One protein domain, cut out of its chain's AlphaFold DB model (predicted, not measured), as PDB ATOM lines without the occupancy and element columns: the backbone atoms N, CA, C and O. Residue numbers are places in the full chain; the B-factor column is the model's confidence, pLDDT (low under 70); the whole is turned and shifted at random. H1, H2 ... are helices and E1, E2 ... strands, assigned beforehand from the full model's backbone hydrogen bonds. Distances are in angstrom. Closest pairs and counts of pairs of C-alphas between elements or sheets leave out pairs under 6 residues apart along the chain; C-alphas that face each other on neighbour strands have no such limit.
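AT A GLANCE: This is residues 5 to 137 of the 137 residues of an uncharacterized protein of Antarcticibacterium arcticum (UniProt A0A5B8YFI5). A small closed barrel of five strands, E2, E3, E4, E6 and E5, is the core, with the short strand E1 paired onto E2 beside the ring and the short helices H1, H2 and H4 on its outside. H3 packs on H1, away from the barrel, and residues 98 to 117 form a long stretch with no named element leading to it. The printed part has 133 residues, with four named helices and six named strands in the order H1 E1 E2 E3 E4 H2 E5 E6 H3 H4; the barrel is mixed and the class is mixed, helices and strands. The whole is compact, with a radius of gyration of the C-alphas of 14.9 A and spans of 45 by 35 by 24 A.

IN THESE COORDINATES: H1, residues 5 to 10, begins at C-alpha 5 (142.949, 251.997, 321.025). E1 is residues 14 to 18. E2, residues 23 to 40, measures 22.9 A and bends by 142 degrees at residue 37. E3, residues 43 to 51, measures 23.7 A, and E4, residues 58 to 66, 24.3 A. H2 is residues 67 to 73. E5, residues 80 to 89, measures 26.3 A, and E6, residues 92 to 97, 17.0 A. H3, residues 118 to 128, measures 14.9 A. H4, residues 130 to 136, ends at C-alpha 136 (161.055, 239.883, 320.452).

HOW THE PARTS SIT: E1 to E4 form a meander, each strand the antiparallel neighbour of the one before. N 16 and O 25 of E1 and E2 are 2.9 A apart, N 31 and O 49 of E2 and E3 2.8 A, and N 46 and O 63 of E3 and E4 2.9 A, within hydrogen-bond range. E4 and E6 are parallel, with N 64 and O 95 at 2.9 A. The hairpin E5 and E6 has N 87 and O 94 at 2.9 A, and E5 and E2, antiparallel, have N 28 and O 84 at 3.0 A and N 84 and O 28 at 2.8 A, within hydrogen-bond range. H1 is on the barrel, outside it, at a height of 8.3 A, only just over E2, with 3 of its 6 C-alphas on that strand. H2, height 8.4 A, lies over none of the strands. H4, height 9.5 A, is slantwise to the strands, at 36 degrees to E5 on the local plane. H1 and H3 touch at a steep tilt of 57 degrees, the same way; their closest C-alphas, of Leu 9 and Phe 125, are 5.4 A apart. Every O i to N i+4 pair is within range in H4, against 5 of 7 in H3, 0 of 2 in H1 and 0 of 3 in H2; O i to N i+3 pairs number 3 of 3 in H1 and 3 of 4 in H2.

THE WHOLE: The C-alphas farthest apart, of His 41 and Gly 115, are 46.0 A apart. The printed part has no cut. The link from E6 to H3, 20 residues, is long. Residues 99 to 113 have pLDDT under 70; the mean of the printed part is 85.7.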
ATOM      1  N   LEU A   5     141.901 252.967 320.710       76.81
ATOM      2  CA  LEU A   5     142.949 251.997 321.025       76.81
ATOM      3  C   LEU A   5     142.403 250.680 321.599       76.81
ATOM      4  O   LEU A   5     143.074 249.660 321.506       76.81
ATOM      5  N   LEU A   6     141.176 250.654 322.125       76.50
ATOM      6  CA  LEU A   6     140.505 249.405 322.495       76.50
ATOM      7  C   LEU A   6     140.157 248.560 321.275       76.50
ATOM      8  O   LEU A   6     140.161 247.333 321.363       76.50
ATOM      9  N   GLU A   7     139.927 249.188 320.122       79.50
ATOM     10  CA  GLU A   7     139.724 248.464 318.869       79.50
ATOM     11  C   GLU A   7     140.989 247.700 318.463       79.50
ATOM     12  O   GLU A   7     140.906 246.624 317.872       79.50
ATOM     13  N   PHE A   8     142.172 248.169 318.879       86.50
ATOM     14  CA  PHE A   8     143.428 247.472 318.607       86.50
ATOM     15  C   PHE A   8     143.556 246.160 319.389       86.50
ATOM     16  O   PHE A   8     144.271 245.272 318.935       86.50
ATOM     17  N   LEU A   9     142.826 245.974 320.501       85.19
ATOM     18  CA  LEU A   9     142.801 244.689 321.219       85.19
ATOM     19  C   LEU A   9     142.264 243.549 320.340       85.19
ATOM     20  O   LEU A   9     142.570 242.382 320.586       85.19
ATOM     21  N   LYS A  10     141.464 243.882 319.320       81.88
ATOM     22  CA  LYS A  10     140.858 242.925 318.386       81.88
ATOM     23  C   LYS A  10     141.808 242.531 317.250       81.88
ATOM     24  O   LYS A  10     141.526 241.572 316.538       81.88
ATOM     25  N   ILE A  11     142.917 243.250 317.068       83.56
ATOM     26  CA  ILE A  11     143.808 243.100 315.917       83.56
ATOM     27  C   ILE A  11     145.049 242.309 316.335       83.56
ATOM     28  O   ILE A  11     145.852 242.751 317.155       83.56
ATOM     29  N   ALA A  12     145.218 241.124 315.751       87.06
ATOM     30  CA  ALA A  12     146.409 240.310 315.959       87.06
ATOM     31  C   ALA A  12     147.631 240.895 315.219       87.06
ATOM     32  O   ALA A  12     147.485 241.435 314.116       87.06
ATOM     33  N   PRO A  13     148.849 240.755 315.776       90.62
ATOM     34  CA  PRO A  13     150.062 241.189 315.103       90.62
ATOM     35  C   PRO A  13     150.319 240.282 313.889       90.62
ATOM     36  O   PRO A  13     150.222 239.057 313.981       90.62
ATOM     37  N   ARG A  14     150.651 240.869 312.736       90.50
ATOM     38  CA  ARG A  14     150.868 240.119 311.488       90.50
ATOM     39  C   ARG A  14     152.344 239.855 311.280       90.50
ATOM     40  O   ARG A  14     153.137 240.788 311.319       90.50
ATOM     41  N   LYS A  15     152.706 238.608 311.009       92.38
ATOM     42  CA  LYS A  15     154.071 238.238 310.643       92.38
ATOM     43  C   LYS A  15     154.229 238.282 309.127       92.38
ATOM     44  O   LYS A  15     153.458 237.644 308.413       92.38
ATOM     45  N   GLU A  16     155.231 239.003 308.644       90.88
ATOM     46  CA  GLU A  16     155.547 239.111 307.217       90.88
ATOM     47  C   GLU A  16     157.048 238.943 306.989       90.88
ATOM     48  O   GLU A  16     157.853 239.361 307.817       90.88
ATOM     49  N   TYR A  17     157.446 238.367 305.855       91.50
ATOM     50  CA  TYR A  17     158.856 238.334 305.469       91.50
ATOM     51  C   TYR A  17     159.229 239.637 304.762       91.50
ATOM     52  O   TYR A  17     158.617 240.005 303.758       91.50
ATOM     53  N   SER A  18     160.247 240.336 305.260       88.25
ATOM     54  CA  SER A  18     160.761 241.539 304.611       88.25
ATOM     55  C   SER A  18     161.932 241.199 303.699       88.25
ATOM     56  O   SER A  18     163.018 240.887 304.181       88.25
ATOM     57  N   ASP A  19     161.773 241.379 302.388       86.81
ATOM     58  CA  ASP A  19     162.888 241.227 301.438       86.81
ATOM     59  C   ASP A  19     164.033 242.217 301.707       86.81
ATOM     60  O   ASP A  19     165.199 241.918 301.452       86.81
ATOM     61  N   PHE A  20     163.711 243.399 302.243       84.62
ATOM     62  CA  PHE A  20     164.696 244.437 302.546       84.62
ATOM     63  C   PHE A  20     165.585 244.058 303.737       84.62
ATOM     64  O   PHE A  20     166.804 244.212 303.664       84.62
ATOM     65  N   TYR A  21     164.987 243.554 304.821       86.12
ATOM     66  CA  TYR A  21     165.728 243.116 306.011       86.12
ATOM     67  C   TYR A  21     166.189 241.652 305.920       86.12
ATOM     68  O   TYR A  21     167.080 241.236 306.653       86.12
ATOM     69  N   ARG A  22     165.647 240.891 304.961       91.75
ATOM     70  CA  ARG A  22     165.860 239.450 304.764       91.75
ATOM     71  C   ARG A  22     165.510 238.609 305.991       91.75
ATOM     72  O   ARG A  22     166.121 237.566 306.230       91.75
ATOM     73  N   GLU A  23     164.506 239.042 306.737       92.56
ATOM     74  CA  GLU A  23     164.033 238.420 307.972       92.56
ATOM     75  C   GLU A  23     162.523 238.622 308.138       92.56
ATOM     76  O   GLU A  23     161.914 239.454 307.457       92.56
ATOM     77  N   ASP A  24     161.933 237.860 309.059       94.12
ATOM     78  CA  ASP A  24     160.556 238.077 309.490       94.12
ATOM     79  C   ASP A  24     160.451 239.401 310.255       94.12
ATOM     80  O   ASP A  24     161.272 239.701 311.121       94.12
ATOM     81  N   ILE A  25     159.410 240.167 309.966       94.19
ATOM     82  CA  ILE A  25     158.995 241.358 310.702       94.19
ATOM     83  C   ILE A  25     157.572 241.157 311.215       94.19
ATOM     84  O   ILE A  25     156.826 240.315 310.712       94.19
ATOM     85  N   TYR A  26     157.185 241.965 312.196       93.75
ATOM     86  CA  TYR A  26     155.801 242.020 312.653       93.75
ATOM     87  C   TYR A  26     155.163 243.360 312.331       93.75
ATOM     88  O   TYR A  26     155.823 244.387 312.405       93.75
ATOM     89  N   ILE A  27     153.880 243.366 311.998       91.81
ATOM     90  CA  ILE A  27     153.088 244.572 311.775       91.81
ATOM     91  C   ILE A  27     152.021 244.646 312.858       91.81
ATOM     92  O   ILE A  27     151.299 243.675 313.090       91.81
ATOM     93  N   ILE A  28     151.943 245.795 313.523       91.94
ATOM     94  CA  ILE A  28     150.974 246.071 314.585       91.94
ATOM     95  C   ILE A  28     150.176 247.340 314.269       91.94
ATOM     96  O   ILE A  28     150.706 248.234 313.598       91.94
ATOM     97  N   PRO A  29     148.944 247.471 314.786       91.69
ATOM     98  CA  PRO A  29     148.248 248.747 314.773       91.69
ATOM     99  C   PRO A  29     148.930 249.743 315.724       91.69
ATOM    100  O   PRO A  29     149.449 249.387 316.786       91.69
ATOM    101  N   CYS A  30     148.931 251.008 315.333       92.12
ATOM    102  CA  CYS A  30     149.410 252.130 316.128       92.12
ATOM    103  C   CYS A  30     148.645 253.403 315.745       92.12
ATOM    104  O   CYS A  30     147.877 253.424 314.783       92.12
ATOM    105  N   ARG A  31     148.875 254.494 316.468       92.25
ATOM    106  CA  ARG A  31     148.529 255.841 316.017       92.25
ATOM    107  C   ARG A  31     149.792 256.659 315.888       92.25
ATOM    108  O   ARG A  31     150.621 256.650 316.789       92.25
ATOM    109  N   VAL A  32     149.938 257.386 314.790       92.94
ATOM    110  CA  VAL A  32     150.940 258.445 314.690       92.94
ATOM    111  C   VAL A  32     150.373 259.673 315.386       92.94
ATOM    112  O   VAL A  32     149.297 260.140 315.011       92.94
ATOM    113  N   ILE A  33     151.084 260.178 316.391       95.00
ATOM    114  CA  ILE A  33     150.615 261.308 317.203       95.00
ATOM    115  C   ILE A  33     151.459 262.567 317.013       95.00
ATOM    116  O   ILE A  33     150.953 263.671 317.182       95.00
ATOM    117  N   GLU A  34     152.719 262.421 316.588       94.81
ATOM    118  CA  GLU A  34     153.622 263.550 316.354       94.81
ATOM    119  C   GLU A  34     154.715 263.203 315.330       94.81
ATOM    120  O   GLU A  34     155.320 262.130 315.393       94.81
ATOM    121  N   PHE A  35     155.020 264.134 314.419       92.88
ATOM    122  CA  PHE A  35     156.232 264.092 313.595       92.88
ATOM    123  C   PHE A  35     157.324 264.947 314.232       92.88
ATOM    124  O   PHE A  35     157.117 266.126 314.504       92.88
ATOM    125  N   GLY A  36     158.494 264.350 314.438       91.94
ATOM    126  CA  GLY A  36     159.640 265.001 315.056       91.94
ATOM    127  C   GLY A  36     160.713 265.434 314.060       91.94
ATOM    128  O   GLY A  36     160.497 265.574 312.854       91.94
ATOM    129  N   GLU A  37     161.911 265.635 314.602       94.06
ATOM    130  CA  GLU A  37     163.097 266.049 313.857       94.06
ATOM    131  C   GLU A  37     163.662 264.952 312.939       94.06
ATOM    132  O   GLU A  37     163.266 263.781 312.962       94.06
ATOM    133  N   GLU A  38     164.640 265.337 312.123       95.44
ATOM    134  CA  GLU A  38     165.366 264.406 311.273       95.44
ATOM    135  C   GLU A  38     166.130 263.366 312.107       95.44
ATOM    136  O   GLU A  38     166.971 263.697 312.937       95.44
ATOM    137  N   ALA A  39     165.870 262.084 311.847       91.69
ATOM    138  CA  ALA A  39     166.607 260.983 312.457       91.69
ATOM    139  C   ALA A  39     167.891 260.663 311.679       91.69
ATOM    140  O   ALA A  39     168.903 260.272 312.257       91.69
ATOM    141  N   ASN A  40     167.834 260.778 310.349       91.81
ATOM    142  CA  ASN A  40     168.971 260.717 309.429       91.81
ATOM    143  C   ASN A  40     168.548 261.254 308.050       91.81
ATOM    144  O   ASN A  40     167.372 261.543 307.824       91.81
ATOM    145  N   HIS A  41     169.486 261.257 307.096       90.75
ATOM    146  CA  HIS A  41     169.272 261.786 305.746       90.75
ATOM    147  C   HIS A  41     167.981 261.308 305.053       90.75
ATOM    148  O   HIS A  41     167.395 262.081 304.293       90.75
ATOM    149  N   ASN A  42     167.485 260.100 305.355       90.75
ATOM    150  CA  ASN A  42     166.305 259.504 304.722       90.75
ATOM    151  C   ASN A  42     165.084 259.337 305.638       90.75
ATOM    152  O   ASN A  42     164.035 258.906 305.151       90.75
ATOM    153  N   SER A  43     165.163 259.659 306.931       92.75
ATOM    154  CA  SER A  43     164.050 259.422 307.863       92.75
ATOM    155  C   SER A  43     163.919 260.484 308.946       92.75
ATOM    156  O   SER A  43     164.907 261.086 309.355       92.75
ATOM    157  N   VAL A  44     162.705 260.641 309.460       94.12
ATOM    158  CA  VAL A  44     162.379 261.477 310.621       94.12
ATOM    159  C   VAL A  44     161.981 260.608 311.809       94.12
ATOM    160  O   VAL A  44     161.551 259.461 311.627       94.12
ATOM    161  N   TRP A  45     162.128 261.148 313.013       96.25
ATOM    162  CA  TRP A  45     161.520 260.578 314.209       96.25
ATOM    163  C   TRP A  45     160.015 260.822 314.201       96.25
ATOM    164  O   TRP A  45     159.541 261.844 313.709       96.25
ATOM    165  N   VAL A  46     159.266 259.871 314.743       95.44
ATOM    166  CA  VAL A  46     157.812 259.939 314.889       95.44
ATOM    167  C   VAL A  46     157.455 259.400 316.265       95.44
ATOM    168  O   VAL A  46     158.011 258.379 316.676       95.44
ATOM    169  N   THR A  47     156.547 260.063 316.970       97.00
ATOM    170  CA  THR A  47     155.958 259.530 318.202       97.00
ATOM    171  C   THR A  47     154.686 258.780 317.833       97.00
ATOM    172  O   THR A  47     153.841 259.294 317.092       97.00
ATOM    173  N   ILE A  48     154.575 257.546 318.319       95.69
ATOM    174  CA  ILE A  48     153.414 256.687 318.101       95.69
ATOM    175  C   ILE A  48     152.802 256.242 319.424       95.69
ATOM    176  O   ILE A  48     153.528 256.044 320.395       95.69
ATOM    177  N   GLU A  49     151.495 256.009 319.425       95.75
ATOM    178  CA  GLU A  49     150.783 255.275 320.472       95.75
ATOM    179  C   GLU A  49     150.477 253.859 319.988       95.75
ATOM    180  O   GLU A  49     150.033 253.660 318.855       95.75
ATOM    181  N   HIS A  50     150.693 252.861 320.836       93.88
ATOM    182  CA  HIS A  50     150.270 251.487 320.579       93.88
ATOM    183  C   HIS A  50     149.976 250.764 321.895       93.88
ATOM    184  O   HIS A  50     150.265 251.278 322.974       93.88
ATOM    185  N   LEU A  51     149.411 249.559 321.815       93.25
ATOM    186  CA  LEU A  51     149.208 248.731 323.002       93.25
ATOM    187  C   LEU A  51     150.524 248.073 323.430       93.25
ATOM    188  O   LEU A  51     151.244 247.518 322.592       93.25
ATOM    189  N   ASP A  52     150.835 248.112 324.724       92.75
ATOM    190  CA  ASP A  52     151.896 247.312 325.322       92.75
ATOM    191  C   ASP A  52     151.590 245.834 325.095       92.75
ATOM    192  O   ASP A  52     150.498 245.337 325.374       92.75
ATOM    193  N   PHE A  53     152.583 245.120 324.584       90.31
ATOM    194  CA  PHE A  53     152.426 243.761 324.082       90.31
ATOM    195  C   PHE A  53     152.120 242.732 325.175       90.31
ATOM    196  O   PHE A  53     151.702 241.616 324.869       90.31
ATOM    197  N   ASN A  54     152.349 243.082 326.441       88.25
ATOM    198  CA  ASN A  54     152.115 242.214 327.587       88.25
ATOM    199  C   ASN A  54     150.851 242.615 328.348       88.25
ATOM    200  O   ASN A  54     150.102 241.740 328.797       88.25
ATOM    201  N   THR A  55     150.628 243.918 328.538       89.00
ATOM    202  CA  THR A  55     149.528 244.414 329.377       89.00
ATOM    203  C   THR A  55     148.274 244.748 328.579       89.00
ATOM    204  O   THR A  55     147.179 244.577 329.110       89.00
ATOM    205  N   GLY A  56     148.415 245.152 327.314       87.88
ATOM    206  CA  GLY A  56     147.326 245.715 326.516       87.88
ATOM    207  C   GLY A  56     147.010 247.173 326.869       87.88
ATOM    208  O   GLY A  56     146.014 247.707 326.393       87.88
ATOM    209  N   GLU A  57     147.828 247.824 327.700       90.06
ATOM    210  CA  GLU A  57     147.681 249.245 328.025       90.06
ATOM    211  C   GLU A  57     148.269 250.119 326.919       90.06
ATOM    212  O   GLU A  57     149.210 249.732 326.233       90.06
ATOM    213  N   THR A  58     147.744 251.328 326.752       92.06
ATOM    214  CA  THR A  58     148.309 252.285 325.794       92.06
ATOM    215  C   THR A  58     149.664 252.799 326.268       92.06
ATOM    216  O   THR A  58     149.790 253.267 327.399       92.06
ATOM    217  N   ILE A  59     150.658 252.767 325.382       95.12
ATOM    218  CA  ILE A  59     151.987 253.334 325.608       95.12
ATOM    219  C   ILE A  59     152.457 254.145 324.399       95.12
ATOM    220  O   ILE A  59     152.110 253.855 323.253       95.12
ATOM    221  N   GLU A  60     153.305 255.138 324.662       96.31
ATOM    222  CA  GLU A  60     153.983 255.916 323.627       96.31
ATOM    223  C   GLU A  60     155.369 255.348 323.301       96.31
ATOM    224  O   GLU A  60     156.123 254.895 324.173       96.31
ATOM    225  N   LYS A  61     155.752 255.420 322.024       96.38
ATOM    226  CA  LYS A  61     157.062 254.976 321.551       96.38
ATOM    227  C   LYS A  61     157.603 255.865 320.440       96.38
ATOM    228  O   LYS A  61     156.865 256.355 319.593       96.38
ATOM    229  N   LYS A  62     158.931 256.011 320.394       96.31
ATOM    230  CA  LYS A  62     159.616 256.582 319.230       96.31
ATOM    231  C   LYS A  62     159.746 255.545 318.118       96.31
ATOM    232  O   LYS A  62     160.308 254.467 318.319       96.31
ATOM    233  N   ALA A  63     159.298 255.931 316.936       96.00
ATOM    234  CA  ALA A  63     159.444 255.220 315.680       96.00
ATOM    235  C   ALA A  63     160.214 256.075 314.668       96.00
ATOM    236  O   ALA A  63     160.471 257.261 314.872       96.00
ATOM    237  N   THR A  64     160.586 255.464 313.550       95.31
ATOM    238  CA  THR A  64     161.131 256.190 312.395       95.31
ATOM    239  C   THR A  64     160.139 256.153 311.244       95.31
ATOM    240  O   THR A  64     159.438 255.161 311.076       95.31
ATOM    241  N   CYS A  65     160.094 257.203 310.431       93.25
ATOM    242  CA  CYS A  65     159.348 257.213 309.174       93.25
ATOM    243  C   CYS A  65     160.250 257.708 308.047       93.25
ATOM    244  O   CYS A  65     160.974 258.695 308.203       93.25
ATOM    245  N   TYR A  66     160.233 257.027 306.903       90.25
ATOM    246  CA  TYR A  66     160.985 257.486 305.738       90.25
ATOM    247  C   TYR A  66     160.421 258.807 305.217       90.25
ATOM    248  O   TYR A  66     159.211 258.949 305.054       90.25
ATOM    249  N   LYS A  67     161.297 259.752 304.859       88.44
ATOM    250  CA  LYS A  67     160.896 261.074 304.344       88.44
ATOM    251  C   LYS A  67     159.958 260.971 303.135       88.44
ATOM    252  O   LYS A  67     158.999 261.726 303.029       88.44
ATOM    253  N   ASN A  68     160.174 259.982 302.266       85.06
ATOM    254  CA  ASN A  68     159.301 259.725 301.115       85.06
ATOM    255  C   ASN A  68     157.890 259.262 301.507       85.06
ATOM    256  O   ASN A  68     156.958 259.482 300.738       85.06
ATOM    257  N   SER A  69     157.727 258.647 302.678       85.38
ATOM    258  CA  SER A  69     156.428 258.243 303.222       85.38
ATOM    259  C   SER A  69     155.679 259.410 303.865       85.38
ATOM    260  O   SER A  69     154.456 259.363 303.940       85.38
ATOM    261  N   LEU A  70     156.362 260.495 304.253       85.31
ATOM    262  CA  LEU A  70     155.716 261.672 304.853       85.31
ATOM    263  C   LEU A  70     154.691 262.331 303.928       85.31
ATOM    264  O   LEU A  70     153.753 262.967 304.395       85.31
ATOM    265  N   ARG A  71     154.826 262.144 302.610       83.31
ATOM    266  CA  ARG A  71     153.846 262.629 301.627       83.31
ATOM    267  C   ARG A  71     152.433 262.097 301.873       83.31
ATOM    268  O   ARG A  71     151.487 262.768 301.494       83.31
ATOM    269  N   PHE A  72     152.307 260.924 302.494       82.06
ATOM    270  CA  PHE A  72     151.018 260.309 302.798       82.06
ATOM    271  C   PHE A  72     150.334 260.932 304.021       82.06
ATOM    272  O   PHE A  72     149.161 260.673 304.232       82.06
ATOM    273  N   PHE A  73     151.036 261.774 304.787       83.19
ATOM    274  CA  PHE A  73     150.513 262.421 305.994       83.19
ATOM    275  C   PHE A  73     150.365 263.939 305.861       83.19
ATOM    276  O   PHE A  73     149.985 264.592 306.824       83.19
ATOM    277  N   ARG A  74     150.691 264.523 304.699       77.62
ATOM    278  CA  ARG A  74     150.757 265.988 304.529       77.62
ATOM    279  C   ARG A  74     149.446 266.706 304.847       77.62
ATOM    280  O   ARG A  74     149.500 267.809 305.372       77.62
ATOM    281  N   ASP A  75     148.323 266.062 304.553       83.31
ATOM    282  CA  ASP A  75     146.983 266.639 304.688       83.31
ATOM    283  C   ASP A  75     146.136 265.884 305.729       83.31
ATOM    284  O   ASP A  75     144.909 265.947 305.704       83.31
ATOM    285  N   ILE A  76     146.784 265.123 306.617       83.62
ATOM    286  CA  ILE A  76     146.122 264.315 307.644       83.62
ATOM    287  C   ILE A  76     146.284 264.989 309.007       83.62
ATOM    288  O   ILE A  76     147.398 265.309 309.424       83.62
ATOM    289  N   GLU A  77     145.175 265.152 309.728       88.31
ATOM    290  CA  GLU A  77     145.192 265.620 311.112       88.31
ATOM    291  C   GLU A  77     145.656 264.512 312.063       88.31
ATOM    292  O   GLU A  77     145.227 263.359 311.975       88.31
ATOM    293  N   LEU A  78     146.541 264.869 312.993       89.75
ATOM    294  CA  LEU A  78     146.992 263.969 314.049       89.75
ATOM    295  C   LEU A  78     146.036 264.045 315.254       89.75
ATOM    296  O   LEU A  78     145.524 265.125 315.552       89.75
ATOM    297  N   PRO A  79     145.811 262.930 315.973       91.62
ATOM    298  CA  PRO A  79     146.487 261.647 315.811       91.62
ATOM    299  C   PRO A  79     145.783 260.738 314.793       91.62
ATOM    300  O   PRO A  79     144.564 260.572 314.855       91.62
ATOM    301  N   VAL A  80     146.548 260.083 313.914       88.38
ATOM    302  CA  VAL A  80     146.019 259.216 312.842       88.38
ATOM    303  C   VAL A  80     146.349 257.748 313.089       88.38
ATOM    304  O   VAL A  80     147.477 257.410 313.441       88.38
ATOM    305  N   GLU A  81     145.372 256.867 312.892       88.69
ATOM    306  CA  GLU A  81     145.574 255.416 312.896       88.69
ATOM    307  C   GLU A  81     146.522 254.978 311.777       88.69
ATOM    308  O   GLU A  81     146.484 255.485 310.654       88.69
ATOM    309  N   ASN A  82     147.415 254.046 312.095       89.12
ATOM    310  CA  ASN A  82     148.385 253.532 311.149       89.12
ATOM    311  C   ASN A  82     148.887 252.133 311.518       89.12
ATOM    312  O   ASN A  82     148.653 251.627 312.612       89.12
ATOM    313  N   GLU A  83     149.655 251.529 310.622       89.44
ATOM    314  CA  GLU A  83     150.419 250.323 310.892       89.44
ATOM    315  C   GLU A  83     151.887 250.656 311.191       89.44
ATOM    316  O   GLU A  83     152.495 251.548 310.587       89.44
ATOM    317  N   CYS A  84     152.472 249.906 312.121       92.25
ATOM    318  CA  CYS A  84     153.886 249.978 312.451       92.25
ATOM    319  C   CYS A  84     154.553 248.629 312.222       92.25
ATOM    320  O   CYS A  84     154.157 247.621 312.806       92.25
ATOM    321  N   SER A  85     155.627 248.630 311.436       93.44
ATOM    322  CA  SER A  85     156.529 247.491 311.326       93.44
ATOM    323  C   SER A  85     157.483 247.454 312.521       93.44
ATOM    324  O   SER A  85     158.133 248.448 312.855       93.44
ATOM    325  N   ILE A  86     157.589 246.288 313.141       95.25
ATOM    326  CA  ILE A  86     158.501 245.940 314.219       95.25
ATOM    327  C   ILE A  86     159.593 245.060 313.628       95.25
ATOM    328  O   ILE A  86     159.336 243.953 313.156       95.25
ATOM    329  N   ILE A  87     160.818 245.572 313.653       93.88
ATOM    330  CA  ILE A  87     162.004 244.899 313.121       93.88
ATOM    331  C   ILE A  87     162.879 244.489 314.296       93.88
ATOM    332  O   ILE A  87     163.158 245.319 315.173       93.88
ATOM    333  N   LYS A  88     163.325 243.231 314.324       92.50
ATOM    334  CA  LYS A  88     164.234 242.764 315.367       92.50
ATOM    335  C   LYS A  88     165.622 243.338 315.116       92.50
ATOM    336  O   LYS A  88     166.153 243.334 314.016       92.50
ATOM    337  N   MET A  89     166.209 243.879 316.167       90.06
ATOM    338  CA  MET A  89     167.559 244.418 316.174       90.06
ATOM    339  C   MET A  89     168.385 243.618 317.175       90.06
ATOM    340  O   MET A  89     167.859 242.997 318.097       90.06
ATOM    341  N   ARG A  90     169.714 243.694 317.066       87.88
ATOM    342  CA  ARG A  90     170.619 243.006 318.001       87.88
ATOM    343  C   ARG A  90     170.344 243.331 319.481       87.88
ATOM    344  O   ARG A  90     170.548 242.469 320.323       87.88
ATOM    345  N   ASN A  91     169.894 244.554 319.778       87.94
ATOM    346  CA  ASN A  91     169.682 245.063 321.140       87.94
ATOM    347  C   ASN A  91     168.225 245.507 321.392       87.94
ATOM    348  O   ASN A  91     167.999 246.476 322.116       87.94
ATOM    349  N   GLY A  92     167.246 244.860 320.757       89.94
ATOM    350  CA  GLY A  92     165.825 245.152 320.966       89.94
ATOM    351  C   GLY A  92     165.046 245.180 319.661       89.94
ATOM    352  O   GLY A  92     165.345 244.430 318.741       89.94
ATOM    353  N   VAL A  93     164.060 246.067 319.564       93.25
ATOM    354  CA  VAL A  93     163.237 246.215 318.360       93.25
ATOM    355  C   VAL A  93     163.225 247.653 317.866       93.25
ATOM    356  O   VAL A  93     163.326 248.602 318.647       93.25
ATOM    357  N   LYS A  94     163.093 247.812 316.552       93.75
ATOM    358  CA  LYS A  94     162.896 249.098 315.890       93.75
ATOM    359  C   LYS A  94     161.455 249.202 315.398       93.75
ATOM    360  O   LYS A  94     160.963 248.288 314.748       93.75
ATOM    361  N   PHE A  95     160.843 250.355 315.652       95.75
ATOM    362  CA  PHE A  95     159.516 250.724 315.169       95.75
ATOM    363  C   PHE A  95     159.655 251.573 313.899       95.75
ATOM    364  O   PHE A  95     160.420 252.550 313.863       95.75
ATOM    365  N   LEU A  96     158.952 251.188 312.841       93.88
ATOM    366  CA  LEU A  96     159.042 251.805 311.524       93.88
ATOM    367  C   LEU A  96     157.652 252.025 310.931       93.88
ATOM    368  O   LEU A  96     156.882 251.086 310.757       93.88
ATOM    369  N   ILE A  97     157.371 253.274 310.571       91.56
ATOM    370  CA  ILE A  97     156.124 253.687 309.939       91.56
ATOM    371  C   ILE A  97     156.317 253.790 308.426       91.56
ATOM    372  O   ILE A  97     157.113 254.600 307.931       91.56
ATOM    373  N   PHE A  98     155.530 253.009 307.691       79.88
ATOM    374  CA  PHE A  98     155.349 253.144 306.250       79.88
ATOM    375  C   PHE A  98     153.977 253.758 305.977       79.88
ATOM    376  O   PHE A  98     152.980 253.350 306.550       79.88
ATOM    377  N   GLY A  99     153.911 254.771 305.113       62.69
ATOM    378  CA  GLY A  99     152.705 255.590 304.926       62.69
ATOM    379  C   GLY A  99     151.565 254.935 304.135       62.69
ATOM    380  O   GLY A  99     150.828 255.645 303.461       62.69
ATOM    381  N   ARG A 100     151.423 253.606 304.166       56.34
ATOM    382  CA  ARG A 100     150.212 252.926 303.692       56.34
ATOM    383  C   ARG A 100     149.453 252.413 304.908       56.34
ATOM    384  O   ARG A 100     149.680 251.294 305.340       56.34
ATOM    385  N   PHE A 101     148.537 253.230 305.411       55.47
ATOM    386  CA  PHE A 101     147.406 252.709 306.165       55.47
ATOM    387  C   PHE A 101     146.528 251.921 305.191       55.47
ATOM    388  O   PHE A 101     146.117 252.471 304.166       55.47
ATOM    389  N   HIS A 102     146.281 250.641 305.461       56.47
ATOM    390  CA  HIS A 102     145.309 249.860 304.699       56.47
ATOM    391  C   HIS A 102     143.979 249.872 305.479       56.47
ATOM    392  O   HIS A 102     143.850 249.152 306.471       56.47
ATOM    393  N   PRO A 103     142.991 250.695 305.077       52.03
ATOM    394  CA  PRO A 103     141.740 250.854 305.824       52.03
ATOM    395  C   PRO A 103     140.926 249.556 305.918       52.03
ATOM    396  O   PRO A 103     140.169 249.382 306.868       52.03
ATOM    397  N   ASP A 104     141.128 248.619 304.988       52.06
ATOM    398  CA  ASP A 104     140.423 247.333 304.948       52.06
ATOM    399  C   ASP A 104     140.664 246.453 306.196       52.06
ATOM    400  O   ASP A 104     139.887 245.537 306.451       52.06
ATOM    401  N   TYR A 105     141.697 246.725 307.007       55.34
ATOM    402  CA  TYR A 105     142.015 245.915 308.194       55.34
ATOM    403  C   TYR A 105     141.144 246.203 309.421       55.34
ATOM    404  O   TYR A 105     140.993 245.323 310.269       55.34
ATOM    405  N   PHE A 106     140.543 247.389 309.523       54.00
ATOM    406  CA  PHE A 106     139.646 247.722 310.639       54.00
ATOM    407  C   PHE A 106     138.226 247.190 310.432       54.00
ATOM    408  O   PHE A 106     137.453 247.089 311.379       54.00
ATOM    409  N   VAL A 107     137.881 246.817 309.197       49.41
ATOM    410  CA  VAL A 107     136.491 246.567 308.795       49.41
ATOM    411  C   VAL A 107     136.011 245.154 309.162       49.41
ATOM    412  O   VAL A 107     134.816 244.960 309.365       49.41
ATOM    413  N   ASP A 108     136.909 244.169 309.297       51.06
ATOM    414  CA  ASP A 108     136.508 242.748 309.369       51.06
ATOM    415  C   ASP A 108     136.376 242.177 310.800       51.06
ATOM    416  O   ASP A 108     135.769 241.128 311.019       51.06
ATOM    417  N   TRP A 109     136.881 242.877 311.821       54.47
ATOM    418  CA  TRP A 109     136.829 242.406 313.219       54.47
ATOM    419  C   TRP A 109     135.556 242.818 313.965       54.47
ATOM    420  O   TRP A 109     135.189 242.212 314.981       54.47
ATOM    421  N   ASP A 110     134.851 243.809 313.426       58.19
ATOM    422  CA  ASP A 110     133.650 244.383 314.022       58.19
ATOM    423  C   ASP A 110     132.486 243.391 314.094       58.19
ATOM    424  O   ASP A 110     131.608 243.525 314.942       58.19
ATOM    425  N   GLY A 111     132.482 242.347 313.258       60.66
ATOM    426  CA  GLY A 111     131.477 241.282 313.314       60.66
ATOM    427  C   GLY A 111     131.664 240.308 314.484       60.66
ATOM    428  O   GLY A 111     130.680 239.867 315.077       60.66
ATOM    429  N   ILE A 112     132.911 239.979 314.838       62.88
ATOM    430  CA  ILE A 112     133.238 238.920 315.815       62.88
ATOM    431  C   ILE A 112     133.190 239.458 317.251       62.88
ATOM    432  O   ILE A 112     132.710 238.781 318.165       62.88
ATOM    433  N   TYR A 113     133.664 240.688 317.451       67.19
ATOM    434  CA  TYR A 113     133.879 241.264 318.780       67.19
ATOM    435  C   TYR A 113     132.909 242.397 319.131       67.19
ATOM    436  O   TYR A 113     133.110 243.100 320.124       67.19
ATOM    437  N   LYS A 114     131.828 242.562 318.358       70.06
ATOM    438  CA  LYS A 114     130.815 243.595 318.603       70.06
ATOM    439  C   LYS A 114     130.257 243.515 320.025       70.06
ATOM    440  O   LYS A 114     129.715 242.486 320.430       70.06
ATOM    441  N   GLY A 115     130.354 244.617 320.768       70.31
ATOM    442  CA  GLY A 115     129.810 244.727 322.126       70.31
ATOM    443  C   GLY A 115     130.535 243.886 323.182       70.31
ATOM    444  O   GLY A 115     130.003 243.715 324.278       70.31
ATOM    445  N   LYS A 116     131.719 243.339 322.873       78.00
ATOM    446  CA  LYS A 116     132.587 242.708 323.873       78.00
ATOM    447  C   LYS A 116     133.306 243.781 324.686       78.00
ATOM    448  O   LYS A 116     133.716 244.805 324.155       78.00
ATOM    449  N   THR A 117     133.440 243.523 325.976       81.81
ATOM    450  CA  THR A 117     134.098 244.394 326.949       81.81
ATOM    451  C   THR A 117     135.593 244.077 327.054       81.81
ATOM    452  O   THR A 117     136.049 243.015 326.625       81.81
ATOM    453  N   GLU A 118     136.369 244.996 327.629       79.56
ATOM    454  CA  GLU A 118     137.829 244.864 327.770       79.56
ATOM    455  C   GLU A 118     138.263 243.585 328.495       79.56
ATOM    456  O   GLU A 118     139.221 242.936 328.081       79.56
ATOM    457  N   ASP A 119     137.534 243.170 329.533       83.81
ATOM    458  CA  ASP A 119     137.804 241.949 330.300       83.81
ATOM    459  C   ASP A 119     137.729 240.678 329.441       83.81
ATOM    460  O   ASP A 119     138.408 239.694 329.737       83.81
ATOM    461  N   VAL A 120     136.967 240.713 328.344       83.81
ATOM    462  CA  VAL A 120     136.891 239.625 327.361       83.81
ATOM    463  C   VAL A 120     137.971 239.756 326.285       83.81
ATOM    464  O   VAL A 120     138.485 238.745 325.809       83.81
ATOM    465  N   LEU A 121     138.329 240.981 325.895       84.88
ATOM    466  CA  LEU A 121     139.289 241.235 324.817       84.88
ATOM    467  C   LEU A 121     140.749 241.085 325.262       84.88
ATOM    468  O   LEU A 121     141.566 240.591 324.491       84.88
ATOM    469  N   ILE A 122     141.086 241.436 326.506       86.69
ATOM    470  CA  ILE A 122     142.458 241.339 327.032       86.69
ATOM    471  C   ILE A 122     143.014 239.901 326.978       86.69
ATOM    472  O   ILE A 122     144.161 239.735 326.558       86.69
ATOM    473  N   PRO A 123     142.276 238.844 327.376       87.12
ATOM    474  CA  PRO A 123     142.757 237.471 327.231       87.12
ATOM    475  C   PRO A 123     143.051 237.085 325.777       87.12
ATOM    476  O   PRO A 123     144.104 236.510 325.510       87.12
ATOM    477  N   VAL A 124     142.168 237.457 324.844       85.69
ATOM    478  CA  VAL A 124     142.335 237.190 323.403       85.69
ATOM    479  C   VAL A 124     143.554 237.929 322.854       85.69
ATOM    480  O   VAL A 124     144.381 237.340 322.163       85.69
ATOM    481  N   PHE A 125     143.709 239.203 323.217       88.25
ATOM    482  CA  PHE A 125     144.890 239.994 322.891       88.25
ATOM    483  C   PHE A 125     146.169 239.296 323.370       88.25
ATOM    484  O   PHE A 125     147.089 239.072 322.585       88.25
ATOM    485  N   LYS A 126     146.214 238.880 324.641       88.50
ATOM    486  CA  LYS A 126     147.387 238.198 325.208       88.50
ATOM    487  C   LYS A 126     147.715 236.906 324.471       88.50
ATOM    488  O   LYS A 126     148.894 236.638 324.261       88.50
ATOM    489  N   GLU A 127     146.704 236.137 324.072       88.25
ATOM    490  CA  GLU A 127     146.872 234.910 323.291       88.25
ATOM    491  C   GLU A 127     147.458 235.194 321.900       88.25
ATOM    492  O   GLU A 127     148.470 234.596 321.523       88.25
ATOM    493  N   ASN A 128     146.912 236.181 321.187       88.19
ATOM    494  CA  ASN A 128     147.391 236.591 319.861       88.19
ATOM    495  C   ASN A 128     148.846 237.088 319.876       88.19
ATOM    496  O   ASN A 128     149.567 236.951 318.889       88.19
ATOM    497  N   TYR A 129     149.294 237.657 320.994       90.12
ATOM    498  CA  TYR A 129     150.634 238.220 321.134       90.12
ATOM    499  C   TYR A 129     151.686 237.212 321.634       90.12
ATOM    500  O   TYR A 129     152.855 237.580 321.738       90.12
ATOM    501  N   ILE A 130     151.344 235.943 321.911       91.50
ATOM    502  CA  ILE A 130     152.308 234.945 322.428       91.50
ATOM    503  C   ILE A 130     153.480 234.725 321.464       91.50
ATOM    504  O   ILE A 130     154.638 234.779 321.891       91.50
ATOM    505  N   GLU A 131     153.208 234.468 320.179       91.88
ATOM    506  CA  GLU A 131     154.272 234.213 319.193       91.88
ATOM    507  C   GLU A 131     155.183 235.437 319.058       91.88
ATOM    508  O   GLU A 131     156.406 235.327 319.176       91.88
ATOM    509  N   PHE A 132     154.579 236.614 318.897       91.00
ATOM    510  CA  PHE A 132     155.296 237.874 318.774       91.00
ATOM    511  C   PHE A 132     156.152 238.182 320.011       91.00
ATOM    512  O   PHE A 132     157.342 238.473 319.883       91.00
ATOM    513  N   ASN A 133     155.596 238.037 321.217       91.38
ATOM    514  CA  ASN A 133     156.319 238.256 322.471       91.38
ATOM    515  C   ASN A 133     157.483 237.280 322.659       91.38
ATOM    516  O   ASN A 133     158.487 237.629 323.277       91.38
ATOM    517  N   ASN A 134     157.377 236.055 322.145       92.25
ATOM    518  CA  ASN A 134     158.498 235.118 322.145       92.25
ATOM    519  C   ASN A 134     159.544 235.473 321.087       92.25
ATOM    520  O   ASN A 134     160.732 235.272 321.322       92.25
ATOM    521  N   TRP A 135     159.124 236.032 319.954       91.69
ATOM    522  CA  TRP A 135     160.024 236.472 318.897       91.69
ATOM    523  C   TRP A 135     160.838 237.718 319.271       91.69
ATOM    524  O   TRP A 135     161.993 237.794 318.868       91.69
ATOM    525  N   ILE A 136     160.307 238.669 320.048       89.56
ATOM    526  CA  ILE A 136     161.055 239.883 320.452       89.56
ATOM    527  C   ILE A 136     162.038 239.673 321.617       89.56
ATOM    528  O   ILE A 136     162.876 240.545 321.847       89.56
ATOM    529  N   LYS A 137     161.938 238.550 322.341       85.56
ATOM    530  CA  LYS A 137     162.906 238.146 323.377       85.56
ATOM    531  C   LYS A 137     164.250 237.749 322.761       85.56
ATOM    532  O   LYS A 137     165.266 237.949 323.455       85.56
TER     533      LYS A 137